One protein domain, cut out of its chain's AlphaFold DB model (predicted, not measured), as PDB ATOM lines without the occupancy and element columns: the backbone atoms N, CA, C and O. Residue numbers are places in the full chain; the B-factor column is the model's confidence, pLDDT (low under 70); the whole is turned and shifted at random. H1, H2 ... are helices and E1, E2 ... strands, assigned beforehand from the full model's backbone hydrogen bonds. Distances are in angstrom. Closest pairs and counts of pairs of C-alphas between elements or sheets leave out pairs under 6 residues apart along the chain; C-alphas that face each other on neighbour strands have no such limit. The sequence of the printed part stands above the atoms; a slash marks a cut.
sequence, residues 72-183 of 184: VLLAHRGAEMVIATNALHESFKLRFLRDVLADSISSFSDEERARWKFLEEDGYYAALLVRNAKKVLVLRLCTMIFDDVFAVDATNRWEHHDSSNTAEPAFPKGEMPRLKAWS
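What this domain is: This is residues 72 to 183 of the 184 residues of an uncharacterized protein of Acidobacteria bacterium (UniProt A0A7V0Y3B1). A twisted sheet of five strands has two helices, H1 and H4, running along its strands over one face, while two smaller helices, H2 and H3, sit near the strand E3. After E5 a long tail without named elements, residues 163 to 183, loops away from the sheet. The printed part has 112 residues with four named helices and five named strands, in the order E1 E2 H1 H2 H3 E3 H4 E4 E5. The sheet, mixed, runs E3 E2 E1 E4 E5, and the class is mixed, helices and strands. The whole is compact, with a radius of gyration of the C-alphas of 13.6 A and spans of 39 by 31 by 27 A.

How they stand to each other: E1, residues 72 to 77, is antiparallel to E2, residues 80 to 85, in a hairpin, with N 75 and O 82 2.9 A apart. E1 is parallel to E4, residues 148 to 152, at 14 degrees, with N 74 and O 150 2.7 A apart. The edge strand E3, residues 125 to 131, is antiparallel to E2, with N 83 and O 128 2.8 A apart. The other edge strand, E5, residues 158 to 162, forms a hairpin with E4, with N 151 and O 159 2.8 A apart. H4, residues 135 to 145, is on the sheet at a height of 8.2 A, along E1 at 6 degrees on the local plane; its closest C-alphas to E4 are Thr 143 and Val 149, 6.0 A. E3, H4 and E4 form a split strand-helix-strand unit, two strands running the same way with a helix between in the chain and E2 and E1 between in the sheet; its crossover is right-handed. H1, residues 91 to 100, is on the same face, over E3, and close to H4 but not clearly touching: the closest C-alphas, of Lys 93 and Ile 145, are 6.7 A apart. H2, residues 110 to 116, is on the opposite face, with the C-alphas of Trp 116 and Ala 126 closest, 6.4 A. H3, residues 118 to 121, only grazes the sheet with residues 118 to 120. In H1, H2 and H4 every O i to N i+4 pair is within hydrogen-bond range; H3 is too short for such a pair.

Where its parts are: E1 begins at C-alpha 72 (33.847, -6.082, -9.988), and E5 ends at C-alpha 162 (31.075, 0.794, -17.806). E3 is the longest strand, 18.0 A; E2 measures 16.6 A, E1 16.0 A, H4 15.9 A and H1 14.1 A.

The domain as a whole: The C-alphas farthest apart, of Glu 111 and Ala 167, are 42.1 A apart. The printed part has no cut, and no link is long. The mean pLDDT of the printed part is 72.9; residues 162 to 183 are among those under 70.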
ATOM      1  N   VAL A  72      33.747  -6.243 -11.431       85.00
ATOM      2  CA  VAL A  72      33.847  -6.082  -9.988       85.00
ATOM      3  C   VAL A  72      32.548  -5.547  -9.429       85.00
ATOM      4  O   VAL A  72      31.911  -4.668 -10.001       85.00
ATOM      5  N   LEU A  73      32.187  -6.090  -8.284       86.31
ATOM      6  CA  LEU A  73      31.099  -5.662  -7.449       86.31
ATOM      7  C   LEU A  73      31.678  -5.011  -6.192       86.31
ATOM      8  O   LEU A  73      32.455  -5.623  -5.463       86.31
ATOM      9  N   LEU A  74      31.279  -3.773  -5.938       87.25
ATOM     10  CA  LEU A  74      31.630  -2.987  -4.769       87.25
ATOM     11  C   LEU A  74      30.396  -2.869  -3.883       87.25
ATOM     12  O   LEU A  74      29.475  -2.123  -4.203       87.25
ATOM     13  N   ALA A  75      30.362  -3.592  -2.772       86.88
ATOM     14  CA  ALA A  75      29.276  -3.496  -1.805       86.88
ATOM     15  C   ALA A  75      29.700  -2.604  -0.636       86.88
ATOM     16  O   ALA A  75      30.583  -2.966   0.141       86.88
ATOM     17  N   HIS A  76      29.083  -1.429  -0.517       83.75
ATOM     18  CA  HIS A  76      29.342  -0.482   0.562       83.75
ATOM     19  C   HIS A  76      28.398  -0.735   1.743       83.75
ATOM     20  O   HIS A  76      27.176  -0.733   1.592       83.75
ATOM     21  N   ARG A  77      28.957  -0.928   2.939       78.88
ATOM     22  CA  ARG A  77      28.210  -1.102   4.190       78.88
ATOM     23  C   ARG A  77      28.868  -0.308   5.311       78.88
ATOM     24  O   ARG A  77      29.839  -0.745   5.921       78.88
ATOM     25  N   GLY A  78      28.301   0.855   5.622       77.44
ATOM     26  CA  GLY A  78      28.790   1.701   6.710       77.44
ATOM     27  C   GLY A  78      30.218   2.185   6.451       77.44
ATOM     28  O   GLY A  78      30.436   2.961   5.528       77.44
ATOM     29  N   ALA A  79      31.173   1.739   7.271       78.19
ATOM     30  CA  ALA A  79      32.595   2.067   7.128       78.19
ATOM     31  C   ALA A  79      33.379   1.045   6.282       78.19
ATOM     32  O   ALA A  79      34.586   1.200   6.090       78.19
ATOM     33  N   GLU A  80      32.722  -0.006   5.796       85.75
ATOM     34  CA  GLU A  80      33.356  -1.108   5.083       85.75
ATOM     35  C   GLU A  80      32.912  -1.152   3.621       85.75
ATOM     36  O   GLU A  80      31.778  -0.819   3.264       85.75
ATOM     37  N   MET A  81      33.820  -1.595   2.760       86.06
ATOM     38  CA  MET A  81      33.545  -1.865   1.360       86.06
ATOM     39  C   MET A  81      34.083  -3.238   0.987       86.06
ATOM     40  O   MET A  81      35.268  -3.523   1.156       86.06
ATOM     41  N   VAL A  82      33.209  -4.080   0.448       89.00
ATOM     42  CA  VAL A  82      33.564  -5.408  -0.046       89.00
ATOM     43  C   VAL A  82      33.735  -5.358  -1.549       89.00
ATOM     44  O   VAL A  82      32.865  -4.873  -2.267       89.00
ATOM     45  N   ILE A  83      34.868  -5.873  -2.010       88.69
ATOM     46  CA  ILE A  83      35.221  -6.008  -3.416       88.69
ATOM     47  C   ILE A  83      35.049  -7.479  -3.781       88.69
ATOM     48  O   ILE A  83      35.805  -8.331  -3.306       88.69
ATOM     49  N   ALA A  84      34.059  -7.780  -4.617       87.25
ATOM     50  CA  ALA A  84      33.801  -9.110  -5.147       87.25
ATOM     51  C   ALA A  84      34.025  -9.140  -6.663       87.25
ATOM     52  O   ALA A  84      33.671  -8.202  -7.365       87.25
ATOM     53  N   THR A  85      34.617 -10.207  -7.186       84.38
ATOM     54  CA  THR A  85      35.007 -10.306  -8.603       84.38
ATOM     55  C   THR A  85      34.364 -11.512  -9.265       84.38
ATOM     56  O   THR A  85      34.187 -12.547  -8.624       84.38
ATOM     57  N   ASN A  86      34.072 -11.426 -10.562       77.00
ATOM     58  CA  ASN A  86      33.459 -12.526 -11.323       77.00
ATOM     59  C   ASN A  86      34.433 -13.650 -11.738       77.00
ATOM     60  O   ASN A  86      34.078 -14.552 -12.504       77.00
ATOM     61  N   ALA A  87      35.676 -13.589 -11.261       69.75
ATOM     62  CA  ALA A  87      36.704 -14.585 -11.500       69.75
ATOM     63  C   ALA A  87      37.416 -14.941 -10.191       69.75
ATOM     64  O   ALA A  87      37.787 -14.068  -9.411       69.75
ATOM     65  N   LEU A  88      37.666 -16.239  -9.991       60.00
ATOM     66  CA  LEU A  88      38.450 -16.759  -8.862       60.00
ATOM     67  C   LEU A  88      39.909 -16.262  -8.868       60.00
ATOM     68  O   LEU A  88      40.575 -16.271  -7.833       60.00
ATOM     69  N   HIS A  89      40.430 -15.856 -10.032       58.56
ATOM     70  CA  HIS A  89      41.847 -15.550 -10.228       58.56
ATOM     71  C   HIS A  89      42.072 -14.253 -11.011       58.56
ATOM     72  O   HIS A  89      42.550 -14.266 -12.142       58.56
ATOM     73  N   GLU A  90      41.816 -13.112 -10.377       64.88
ATOM     74  CA  GLU A  90      42.302 -11.811 -10.856       64.88
ATOM     75  C   GLU A  90      43.554 -11.350 -10.102       64.88
ATOM     76  O   GLU A  90      43.667 -10.216  -9.633       64.88
ATOM     77  N   SER A  91      44.517 -12.260  -9.950       67.50
ATOM     78  CA  SER A  91      45.623 -12.122  -8.998       67.50
ATOM     79  C   SER A  91      46.430 -10.832  -9.159       67.50
ATOM     80  O   SER A  91      46.892 -10.296  -8.159       67.50
ATOM     81  N   PHE A  92      46.589 -10.307 -10.380       77.75
ATOM     82  CA  PHE A  92      47.286  -9.034 -10.597       77.75
ATOM     83  C   PHE A  92      46.466  -7.828 -10.125       77.75
ATOM     84  O   PHE A  92      46.988  -6.995  -9.395       77.75
ATOM     85  N   LYS A  93      45.184  -7.743 -10.499       83.06
ATOM     86  CA  LYS A  93      44.317  -6.609 -10.146       83.06
ATOM     87  C   LYS A  93      44.048  -6.564  -8.649       83.06
ATOM     88  O   LYS A  93      44.152  -5.508  -8.038       83.06
ATOM     89  N   LEU A  94      43.790  -7.727  -8.050       81.88
ATOM     90  CA  LEU A  94      43.614  -7.858  -6.608       81.88
ATOM     91  C   LEU A  94      44.911  -7.567  -5.848       81.88
ATOM     92  O   LEU A  94      44.858  -6.919  -4.808       81.88
ATOM     93  N   ARG A  95      46.077  -7.984  -6.367       82.94
ATOM     94  CA  ARG A  95      47.375  -7.616  -5.776       82.94
ATOM     95  C   ARG A  95      47.623  -6.114  -5.873       82.94
ATOM     96  O   ARG A  95      47.967  -5.521  -4.867       82.94
ATOM     97  N   PHE A  96      47.383  -5.500  -7.030       84.50
ATOM     98  CA  PHE A  96      47.512  -4.054  -7.206       84.50
ATOM     99  C   PHE A  96      46.614  -3.281  -6.235       84.50
ATOM    100  O   PHE A  96      47.090  -2.391  -5.537       84.50
ATOM    101  N   LEU A  97      45.333  -3.657  -6.129       86.19
ATOM    102  CA  LEU A  97      44.429  -3.074  -5.138       86.19
ATOM    103  C   LEU A  97      44.954  -3.281  -3.718       86.19
ATOM    104  O   LEU A  97      44.883  -2.358  -2.912       86.19
ATOM    105  N   ARG A  98      45.514  -4.458  -3.426       85.25
ATOM    106  CA  ARG A  98      46.109  -4.746  -2.123       85.25
ATOM    107  C   ARG A  98      47.309  -3.868  -1.804       85.25
ATOM    108  O   ARG A  98      47.415  -3.399  -0.681       85.25
ATOM    109  N   ASP A  99      48.168  -3.627  -2.781       85.50
ATOM    110  CA  ASP A  99      49.376  -2.831  -2.601       85.50
ATOM    111  C   ASP A  99      49.040  -1.333  -2.460       85.50
ATOM    112  O   ASP A  99      49.657  -0.637  -1.662       85.50
ATOM    113  N   VAL A 100      48.021  -0.836  -3.177       84.25
ATOM    114  CA  VAL A 100      47.582   0.573  -3.104       84.25
ATOM    115  C   VAL A 100      46.759   0.866  -1.848       84.25
ATOM    116  O   VAL A 100      46.881   1.941  -1.267       84.25
ATOM    117  N   LEU A 101      45.897  -0.066  -1.439       82.81
ATOM    118  CA  LEU A 101      45.002   0.103  -0.292       82.81
ATOM    119  C   LEU A 101      45.586  -0.457   1.009       82.81
ATOM    120  O   LEU A 101      44.863  -0.454   1.997       82.81
ATOM    121  N   ALA A 102      46.833  -0.945   0.997       75.94
ATOM    122  CA  ALA A 102      47.517  -1.735   2.030       75.94
ATOM    123  C   ALA A 102      46.928  -1.638   3.451       75.94
ATOM    124  O   ALA A 102      46.401  -2.627   3.958       75.94
ATOM    125  N   ASP A 103      46.946  -0.450   4.060       76.50
ATOM    126  CA  ASP A 103      46.540  -0.233   5.460       76.50
ATOM    127  C   ASP A 103      45.029  -0.368   5.719       76.50
ATOM    128  O   ASP A 103      44.581  -0.499   6.855       76.50
ATOM    129  N   SER A 104      44.223  -0.303   4.664       78.56
ATOM    130  CA  SER A 104      42.760  -0.336   4.718       78.56
ATOM    131  C   SER A 104      42.189  -1.733   4.481       78.56
ATOM    132  O   SER A 104      40.980  -1.909   4.595       78.56
ATOM    133  N   ILE A 105      43.005  -2.733   4.130       82.19
ATOM    134  CA  ILE A 105      42.514  -4.082   3.825       82.19
ATOM    135  C   ILE A 105      42.564  -4.974   5.058       82.19
ATOM    136  O   ILE A 105      43.606  -5.160   5.679       82.19
ATOM    137  N   SER A 106      41.432  -5.602   5.354       80.50
ATOM    138  CA  SER A 106      41.314  -6.645   6.368       80.50
ATOM    139  C   SER A 106      41.085  -8.010   5.725       80.50
ATOM    140  O   SER A 106      40.424  -8.128   4.691       80.50
ATOM    141  N   SER A 107      41.607  -9.062   6.355       76.44
ATOM    142  CA  SER A 107      41.246 -10.439   6.019       76.44
ATOM    143  C   SER A 107      39.793 -10.715   6.396       76.44
ATOM    144  O   SER A 107      39.355 -10.289   7.462       76.44
ATOM    145  N   PHE A 108      39.087 -11.480   5.563       81.19
ATOM    146  CA  PHE A 108      37.764 -11.990   5.916       81.19
ATOM    147  C   PHE A 108      37.864 -12.965   7.091       81.19
ATOM    148  O   PHE A 108      38.675 -13.894   7.050       81.19
ATOM    149  N   SER A 109      37.015 -12.787   8.096       81.50
ATOM    150  CA  SER A 109      36.718 -13.838   9.072       81.50
ATOM    151  C   SER A 109      35.833 -14.927   8.451       81.50
ATOM    152  O   SER A 109      35.191 -14.712   7.418       81.50
ATOM    153  N   ASP A 110      35.760 -16.101   9.083       80.06
ATOM    154  CA  ASP A 110      34.898 -17.195   8.609       80.06
ATOM    155  C   ASP A 110      33.415 -16.790   8.581       80.06
ATOM    156  O   ASP A 110      32.686 -17.138   7.648       80.06
ATOM    157  N   GLU A 111      32.978 -15.979   9.548       82.88
ATOM    158  CA  GLU A 111      31.625 -15.421   9.582       82.88
ATOM    159  C   GLU A 111      31.367 -14.455   8.424       82.88
ATOM    160  O   GLU A 111      30.323 -14.521   7.775       82.88
ATOM    161  N   GLU A 112      32.309 -13.551   8.141       82.25
ATOM    162  CA  GLU A 112      32.191 -12.616   7.022       82.25
ATOM    163  C   GLU A 112      32.161 -13.375   5.693       82.25
ATOM    164  O   GLU A 112      31.347 -13.073   4.823       82.25
ATOM    165  N   ARG A 113      32.983 -14.415   5.549       78.94
ATOM    166  CA  ARG A 113      33.002 -15.257   4.352       78.94
ATOM    167  C   ARG A 113      31.675 -15.984   4.145       78.94
ATOM    168  O   ARG A 113      31.156 -15.997   3.031       78.94
ATOM    169  N   ALA A 114      31.091 -16.528   5.215       81.81
ATOM    170  CA  ALA A 114      29.771 -17.152   5.169       81.81
ATOM    171  C   ALA A 114      28.684 -16.153   4.746       81.81
ATOM    172  O   ALA A 114      27.816 -16.497   3.943       81.81
ATOM    173  N   ARG A 115      28.766 -14.899   5.213       82.25
ATOM    174  CA  ARG A 115      27.825 -13.835   4.829       82.25
ATOM    175  C   ARG A 115      27.876 -13.493   3.349       82.25
ATOM    176  O   ARG A 115      26.847 -13.092   2.836       82.25
ATOM    177  N   TRP A 116      29.015 -13.626   2.672       81.62
ATOM    178  CA  TRP A 116      29.148 -13.287   1.247       81.62
ATOM    179  C   TRP A 116      29.044 -14.487   0.308       81.62
ATOM    180  O   TRP A 116      29.065 -14.313  -0.907       81.62
ATOM    181  N   LYS A 117      28.877 -15.694   0.854       80.19
ATOM    182  CA  LYS A 117      28.786 -16.935   0.077       80.19
ATOM    183  C   LYS A 117      27.620 -16.940  -0.917       80.19
ATOM    184  O   LYS A 117      27.722 -17.562  -1.965       80.19
ATOM    185  N   PHE A 118      26.545 -16.202  -0.631       77.88
ATOM    186  CA  PHE A 118      25.405 -16.071  -1.543       77.88
ATOM    187  C   PHE A 118      25.790 -15.462  -2.904       77.88
ATOM    188  O   PHE A 118      25.149 -15.759  -3.903       77.88
ATOM    189  N   LEU A 119      26.842 -14.632  -2.967       73.94
ATOM    190  CA  LEU A 119      27.307 -14.031  -4.222       73.94
ATOM    191  C   LEU A 119      27.910 -15.072  -5.174       73.94
ATOM    192  O   LEU A 119      27.923 -14.858  -6.388       73.94
ATOM    193  N   GLU A 120      28.390 -16.199  -4.643       75.31
ATOM    194  CA  GLU A 120      29.004 -17.259  -5.443       75.31
ATOM    195  C   GLU A 120      27.976 -17.952  -6.341       75.31
ATOM    196  O   GLU A 120      28.317 -18.366  -7.449       75.31
ATOM    197  N   GLU A 121      26.710 -18.024  -5.906       68.69
ATOM    198  CA  GLU A 121      25.600 -18.540  -6.721       68.69
ATOM    199  C   GLU A 121      25.388 -17.705  -7.984       68.69
ATOM    200  O   GLU A 121      25.009 -18.225  -9.035       68.69
ATOM    201  N   ASP A 122      25.701 -16.418  -7.887       66.94
ATOM    202  CA  ASP A 122      25.636 -15.471  -8.981       66.94
ATOM    203  C   ASP A 122      26.992 -15.288  -9.703       66.94
ATOM    204  O   ASP A 122      27.147 -14.441 -10.590       66.94
ATOM    205  N   GLY A 123      27.993 -16.098  -9.345       69.88
ATOM    206  CA  GLY A 123      29.311 -16.117  -9.970       69.88
ATOM    207  C   GLY A 123      30.268 -15.015  -9.509       69.88
ATOM    208  O   GLY A 123      31.270 -14.789 -10.190       69.88
ATOM    209  N   TYR A 124      29.992 -14.346  -8.387       78.12
ATOM    210  CA  TYR A 124      30.881 -13.358  -7.770       78.12
ATOM    211  C   TYR A 124      31.524 -13.908  -6.496       78.12
ATOM    212  O   TYR A 124      30.859 -14.449  -5.621       78.12
ATOM    213  N   TYR A 125      32.829 -13.700  -6.357       81.44
ATOM    214  CA  TYR A 125      33.599 -14.148  -5.200       81.44
ATOM    215  C   TYR A 125      34.116 -12.941  -4.428       81.44
ATOM    216  O   TYR A 125      34.826 -12.107  -4.995       81.44
ATOM    217  N   ALA A 126      33.773 -12.837  -3.142       85.56
ATOM    218  CA  ALA A 126      34.300 -11.791  -2.269       85.56
ATOM    219  C   ALA A 126      35.821 -11.950  -2.113       85.56
ATOM    220  O   ALA A 126      36.307 -12.965  -1.612       85.56
ATOM    221  N   ALA A 127      36.568 -10.948  -2.576       84.44
ATOM    222  CA  ALA A 127      38.018 -11.015  -2.721       84.44
ATOM    223  C   ALA A 127      38.757 -10.115  -1.723       84.44
ATOM    224  O   ALA A 127      39.759 -10.542  -1.151       84.44
ATOM    225  N   LEU A 128      38.276  -8.886  -1.493       87.06
ATOM    226  CA  LEU A 128      38.883  -7.942  -0.545       87.06
ATOM    227  C   LEU A 128      37.815  -7.281   0.331       87.06
ATOM    228  O   LEU A 128      36.750  -6.907  -0.158       87.06
ATOM    229  N   LEU A 129      38.132  -7.102   1.613       86.88
ATOM    230  CA  LEU A 129      37.362  -6.296   2.556       86.88
ATOM    231  C   LEU A 129      38.191  -5.059   2.899       86.88
ATOM    232  O   LEU A 129      39.293  -5.177   3.434       86.88
ATOM    233  N   VAL A 130      37.674  -3.881   2.566       85.81
ATOM    234  CA  VAL A 130      38.331  -2.594   2.801       85.81
ATOM    235  C   VAL A 130      37.599  -1.864   3.922       85.81
ATOM    236  O   VAL A 130      36.437  -1.492   3.764       85.81
ATOM    237  N   ARG A 131      38.265  -1.641   5.052       82.88
ATOM    238  CA  ARG A 131      37.757  -0.860   6.188       82.88
ATOM    239  C   ARG A 131      38.172   0.602   6.039       82.88
ATOM    240  O   ARG A 131      39.259   0.894   5.554       82.88
ATOM    241  N   ASN A 132      37.309   1.528   6.450       74.56
ATOM    242  CA  ASN A 132      37.480   2.975   6.267       74.56
ATOM    243  C   ASN A 132      37.721   3.378   4.801       74.56
ATOM    244  O   ASN A 132      38.479   4.302   4.494       74.56
ATOM    245  N   ALA A 133      37.064   2.677   3.877       67.88
ATOM    246  CA  ALA A 133      37.216   2.918   2.455       67.88
ATOM    247  C   ALA A 133      36.698   4.313   2.077       67.88
ATOM    248  O   ALA A 133      35.512   4.620   2.213       67.88
ATOM    249  N   LYS A 134      37.556   5.156   1.491       77.75
ATOM    250  CA  LYS A 134      37.071   6.326   0.748       77.75
ATOM    251  C   LYS A 134      36.360   5.811  -0.505       77.75
ATOM    252  O   LYS A 134      37.029   5.517  -1.492       77.75
ATOM    253  N   LYS A 135      35.021   5.715  -0.473       73.12
ATOM    254  CA  LYS A 135      34.164   5.187  -1.563       73.12
ATOM    255  C   LYS A 135      34.622   5.642  -2.953       73.12
ATOM    256  O   LYS A 135      34.798   4.825  -3.848       73.12
ATOM    257  N   VAL A 136      34.908   6.938  -3.104       77.56
ATOM    258  CA  VAL A 136      35.367   7.543  -4.367       77.56
ATOM    259  C   VAL A 136      36.728   7.009  -4.830       77.56
ATOM    260  O   VAL A 136      36.926   6.808  -6.024       77.56
ATOM    261  N   LEU A 137      37.671   6.781  -3.911       81.31
ATOM    262  CA  LEU A 137      39.004   6.268  -4.236       81.31
ATOM    263  C   LEU A 137      38.914   4.827  -4.748       81.31
ATOM    264  O   LEU A 137      39.437   4.530  -5.818       81.31
ATOM    265  N   VAL A 138      38.218   3.957  -4.010       81.94
ATOM    266  CA  VAL A 138      38.072   2.541  -4.383       81.94
ATOM    267  C   VAL A 138      37.327   2.415  -5.710       81.94
ATOM    268  O   VAL A 138      37.793   1.721  -6.609       81.94
ATOM    269  N   LEU A 139      36.240   3.171  -5.884       81.88
ATOM    270  CA  LEU A 139      35.490   3.212  -7.137       81.88
ATOM    271  C   LEU A 139      36.364   3.641  -8.329       81.88
ATOM    272  O   LEU A 139      36.318   3.016  -9.389       81.88
ATOM    273  N   ARG A 140      37.200   4.676  -8.167       80.69
ATOM    274  CA  ARG A 140      38.125   5.134  -9.221       80.69
ATOM    275  C   ARG A 140      39.195   4.098  -9.557       80.69
ATOM    276  O   ARG A 140      39.460   3.866 -10.728       80.69
ATOM    277  N   LEU A 141      39.791   3.458  -8.553       83.50
ATOM    278  CA  LEU A 141      40.786   2.408  -8.782       83.50
ATOM    279  C   LEU A 141      40.172   1.218  -9.523       83.50
ATOM    280  O   LEU A 141      40.754   0.719 -10.483       83.50
ATOM    281  N   CYS A 142      38.970   0.804  -9.124       82.75
ATOM    282  CA  CYS A 142      38.249  -0.282  -9.773       82.75
ATOM    283  C   CYS A 142      37.862   0.058 -11.219       82.75
ATOM    284  O   CYS A 142      38.096  -0.754 -12.106       82.75
ATOM    285  N   THR A 143      37.362   1.264 -11.491       81.00
ATOM    286  CA  THR A 143      37.016   1.695 -12.865       81.00
ATOM    287  C   THR A 143      38.237   1.832 -13.780       81.00
ATOM    288  O   THR A 143      38.118   1.718 -14.993       81.00
ATOM    289  N   MET A 144      39.444   2.005 -13.233       77.69
ATOM    290  CA  MET A 144      40.674   1.995 -14.035       77.69
ATOM    291  C   MET A 144      41.126   0.590 -14.458       77.69
ATOM    292  O   MET A 144      41.788   0.454 -15.488       77.69
ATOM    293  N   ILE A 145      40.827  -0.446 -13.666       79.44
ATOM    294  CA  ILE A 145      41.410  -1.790 -13.846       79.44
ATOM    295  C   ILE A 145      40.391  -2.867 -14.248       79.44
ATOM    296  O   ILE A 145      40.795  -3.926 -14.733       79.44
ATOM    297  N   PHE A 146      39.094  -2.631 -14.055       79.62
ATOM    298  CA  PHE A 146      38.003  -3.524 -14.458       79.62
ATOM    299  C   PHE A 146      37.278  -2.993 -15.694       79.62
ATOM    300  O   PHE A 146      37.265  -1.791 -15.942       79.62
ATOM    301  N   ASP A 147      36.694  -3.901 -16.476       75.69
ATOM    302  CA  ASP A 147      35.899  -3.517 -17.646       75.69
ATOM    303  C   ASP A 147      34.522  -3.000 -17.197       75.69
ATOM    304  O   ASP A 147      34.090  -1.937 -17.643       75.69
ATOM    305  N   ASP A 148      33.899  -3.700 -16.242       78.62
ATOM    306  CA  ASP A 148      32.610  -3.344 -15.649       78.62
ATOM    307  C   ASP A 148      32.720  -3.232 -14.124       78.62
ATOM    308  O   ASP A 148      33.180  -4.150 -13.438       78.62
ATOM    309  N   VAL A 149      32.275  -2.098 -13.581       81.50
ATOM    310  CA  VAL A 149      32.237  -1.853 -12.137       81.50
ATOM    311  C   VAL A 149      30.807  -1.633 -11.701       81.50
ATOM    312  O   VAL A 149      30.150  -0.681 -12.117       81.50
ATOM    313  N   PHE A 150      30.343  -2.489 -10.812       83.75
ATOM    314  CA  PHE A 150      29.045  -2.376 -10.187       83.75
ATOM    315  C   PHE A 150      29.216  -1.941  -8.737       83.75
ATOM    316  O   PHE A 150      30.013  -2.530  -8.013       83.75
ATOM    317  N   ALA A 151      28.489  -0.922  -8.301       82.50
ATOM    318  CA  ALA A 151      28.559  -0.399  -6.947       82.50
ATOM    319  C   ALA A 151      27.178  -0.397  -6.289       82.50
ATOM    320  O   ALA A 151      26.188   0.034  -6.878       82.50
ATOM    321  N   VAL A 152      27.134  -0.858  -5.041       82.62
ATOM    322  CA  VAL A 152      25.949  -0.872  -4.177       82.62
ATOM    323  C   VAL A 152      26.220   0.032  -3.007       82.62
ATOM    324  O   VAL A 152      27.221  -0.148  -2.311       82.62
ATOM    325  N   ASP A 153      25.333   0.987  -2.773       75.06
ATOM    326  CA  ASP A 153      25.387   1.780  -1.556       75.06
ATOM    327  C   ASP A 153      24.717   1.075  -0.368       75.06
ATOM    328  O   ASP A 153      23.957   0.124  -0.533       75.06
ATOM    329  N   ALA A 154      24.923   1.605   0.837       71.19
ATOM    330  CA  ALA A 154      24.319   1.093   2.068       71.19
ATOM    331  C   ALA A 154      22.775   1.132   2.056       71.19
ATOM    332  O   ALA A 154      22.129   0.418   2.817       71.19
ATOM    333  N   THR A 155      22.182   1.949   1.182       71.88
ATOM    334  CA  THR A 155      20.735   2.046   0.937       71.88
ATOM    335  C   THR A 155      20.242   1.101  -0.167       71.88
ATOM    336  O   THR A 155      19.130   1.267  -0.656       71.88
ATOM    337  N   ASN A 156      21.069   0.141  -0.599       68.50
ATOM    338  CA  ASN A 156      20.839  -0.739  -1.752       68.50
ATOM    339  C   ASN A 156      20.648  -0.001  -3.085       68.50
ATOM    340  O   ASN A 156      20.167  -0.575  -4.061       68.50
ATOM    341  N   ARG A 157      21.058   1.270  -3.164       72.62
ATOM    342  CA  ARG A 157      21.093   1.995  -4.434       72.62
ATOM    343  C   ARG A 157      22.217   1.448  -5.308       72.62
ATOM    344  O   ARG A 157      23.345   1.301  -4.846       72.62
ATOM    345  N   TRP A 158      21.883   1.192  -6.566       73.31
ATOM    346  CA  TRP A 158      22.754   0.566  -7.548       73.31
ATOM    347  C   TRP A 158      23.328   1.562  -8.554       73.31
ATOM    348  O   TRP A 158      22.607   2.416  -9.071       73.31
ATOM    349  N   GLU A 159      24.622   1.433  -8.837       76.12
ATOM    350  CA  GLU A 159      25.357   2.221  -9.826       76.12
ATOM    351  C   GLU A 159      26.225   1.290 -10.684       76.12
ATOM    352  O   GLU A 159      26.897   0.395 -10.173       76.12
ATOM    353  N   HIS A 160      26.215   1.489 -12.001       80.69
ATOM    354  CA  HIS A 160      27.067   0.755 -12.940       80.69
ATOM    355  C   HIS A 160      27.956   1.741 -13.685       80.69
ATOM    356  O   HIS A 160      27.484   2.726 -14.256       80.69
ATOM    357  N   HIS A 161      29.253   1.464 -13.663       72.50
ATOM    358  CA  HIS A 161      30.273   2.199 -14.384       72.50
ATOM    359  C   HIS A 161      30.902   1.267 -15.413       72.50
ATOM    360  O   HIS A 161      31.788   0.466 -15.102       72.50
ATOM    361  N   ASP A 162      30.434   1.400 -16.649       68.69
ATOM    362  CA  ASP A 162      31.075   0.794 -17.806       68.69
ATOM    363  C   ASP A 162      32.315   1.623 -18.161       68.69
ATOM    364  O   ASP A 162      32.227   2.754 -18.648       68.69
ATOM    365  N   SER A 163      33.487   1.070 -17.863       60.19
ATOM    366  CA  SER A 163      34.768   1.731 -18.127       60.19
ATOM    367  C   SER A 163      35.272   1.428 -19.548       60.19
ATOM    368  O   SER A 163      36.327   1.913 -19.962       60.19
ATOM    369  N   SER A 164      34.499   0.665 -20.333       51.19
ATOM    370  CA  SER A 164      34.807   0.209 -21.687       51.19
ATOM    371  C   SER A 164      34.201   1.085 -22.790       51.19
ATOM    372  O   SER A 164      33.789   0.567 -23.824       51.19
ATOM    373  N   ASN A 165      34.236   2.419 -22.662       44.22
ATOM    374  CA  ASN A 165      33.825   3.361 -23.724       44.22
ATOM    375  C   ASN A 165      34.754   3.340 -24.978       44.22
ATOM    376  O   ASN A 165      35.093   4.369 -25.556       44.22
ATOM    377  N   THR A 166      35.202   2.150 -25.389       41.06
ATOM    378  CA  THR A 166      35.926   1.805 -26.609       41.06
ATOM    379  C   THR A 166      35.205   0.638 -27.316       41.06
ATOM    380  O   THR A 166      35.579  -0.523 -27.202       41.06
ATOM    381  N   ALA A 167      34.179   0.998 -28.095       35.47
ATOM    382  CA  ALA A 167      33.799   0.392 -29.382       35.47
ATOM    383  C   ALA A 167      33.122  -1.002 -29.489       35.47
ATOM    384  O   ALA A 167      33.094  -1.537 -30.593       35.47
ATOM    385  N   GLU A 168      32.487  -1.567 -28.461       31.25
ATOM    386  CA  GLU A 168      31.493  -2.647 -28.666       31.25
ATOM    387  C   GLU A 168      30.233  -2.352 -27.841       31.25
ATOM    388  O   GLU A 168      30.370  -1.821 -26.737       31.25
ATOM    389  N   PRO A 169      29.016  -2.619 -28.363       33.75
ATOM    390  CA  PRO A 169      27.782  -2.174 -27.733       33.75
ATOM    391  C   PRO A 169      27.670  -2.793 -26.343       33.75
ATOM    392  O   PRO A 169      27.515  -4.004 -26.183       33.75
ATOM    393  N   ALA A 170      27.793  -1.920 -25.347       39.16
ATOM    394  CA  ALA A 170      27.423  -2.176 -23.974       39.16
ATOM    395  C   ALA A 170      25.993  -2.717 -23.948       39.16
ATOM    396  O   ALA A 170      25.147  -2.287 -24.742       39.16
ATOM    397  N   PHE A 171      25.713  -3.627 -23.017       35.84
ATOM    398  CA  PHE A 171      24.334  -3.876 -22.611       35.84
ATOM    399  C   PHE A 171      23.625  -2.518 -22.464       35.84
ATOM    400  O   PHE A 171      24.240  -1.572 -21.950       35.84
ATOM    401  N   PRO A 172      22.394  -2.363 -22.985       37.38
ATOM    402  CA  PRO A 172      21.674  -1.103 -22.888       37.38
ATOM    403  C   PRO A 172      21.711  -0.647 -21.430       37.38
ATOM    404  O   PRO A 172      21.422  -1.426 -20.526       37.38
ATOM    405  N   LYS A 173      22.181   0.588 -21.225       44.09
ATOM    406  CA  LYS A 173      22.385   1.229 -19.920       44.09
ATOM    407  C   LYS A 173      21.414   0.701 -18.856       44.09
ATOM    408  O   LYS A 173      20.207   0.874 -19.001       44.09
ATOM    409  N   GLY A 174      21.955   0.171 -17.760       50.09
ATOM    410  CA  GLY A 174      21.187  -0.064 -16.538       50.09
ATOM    411  C   GLY A 174      20.639  -1.474 -16.332       50.09
ATOM    412  O   GLY A 174      19.846  -1.658 -15.411       50.09
ATOM    413  N   GLU A 175      21.057  -2.480 -17.106       49.38
ATOM    414  CA  GLU A 175      20.777  -3.863 -16.711       49.38
ATOM    415  C   GLU A 175      21.648  -4.251 -15.512       49.38
ATOM    416  O   GLU A 175      22.832  -4.566 -15.624       49.38
ATOM    417  N   MET A 176      21.025  -4.198 -14.333       52.41
ATOM    418  CA  MET A 176      21.522  -4.824 -13.115       52.41
ATOM    419  C   MET A 176      21.935  -6.268 -13.456       52.41
ATOM    420  O   MET A 176      21.142  -6.988 -14.078       52.41
ATOM    421  N   PRO A 177      23.146  -6.723 -13.082       55.22
ATOM    422  CA  PRO A 177      23.469  -8.134 -13.165       55.22
ATOM    423  C   PRO A 177      22.360  -8.872 -12.420       55.22
ATOM    424  O   PRO A 177      21.961  -8.453 -11.332       55.22
ATOM    425  N   ARG A 178      21.794  -9.906 -13.052       55.34
ATOM    426  CA  ARG A 178      20.687 -10.696 -12.497       55.34
ATOM    427  C   ARG A 178      21.198 -11.505 -11.307       55.34
ATOM    428  O   ARG A 178      21.438 -12.699 -11.429       55.34
ATOM    429  N   LEU A 179      21.419 -10.816 -10.197       56.94
ATOM    430  CA  LEU A 179      21.881 -11.375  -8.945       56.94
ATOM    431  C   LEU A 179      20.638 -11.817  -8.189       56.94
ATOM    432  O   LEU A 179      19.838 -10.981  -7.760       56.94
ATOM    433  N   LYS A 180      20.438 -13.133  -8.065       52.91
ATOM    434  CA  LYS A 180      19.304 -13.696  -7.313       52.91
ATOM    435  C   LYS A 180      19.300 -13.192  -5.873       52.91
ATOM    436  O   LYS A 180      18.239 -13.018  -5.286       52.91
ATOM    437  N   ALA A 181      20.488 -12.895  -5.355       49.12
ATOM    438  CA  ALA A 181      20.722 -12.372  -4.023       49.12
ATOM    439  C   ALA A 181      20.017 -11.052  -3.685       49.12
ATOM    440  O   ALA A 181      19.851 -10.749  -2.503       49.12
ATOM    441  N   TRP A 182      19.645 -10.249  -4.686       47.66
ATOM    442  CA  TRP A 182      19.001  -8.946  -4.481       47.66
ATOM    443  C   TRP A 182      17.624  -8.847  -5.119       47.66
ATOM    444  O   TRP A 182      17.124  -7.742  -5.339       47.66
ATOM    445  N   SER A 183      16.997  -9.994  -5.392       38.41
ATOM    446  CA  SER A 183      15.546 -10.003  -5.520       38.41
ATOM    447  C   SER A 183      14.951  -9.477  -4.207       38.41
ATOM    448  O   SER A 183      15.401  -9.919  -3.147       38.41
TER     449      SER A 183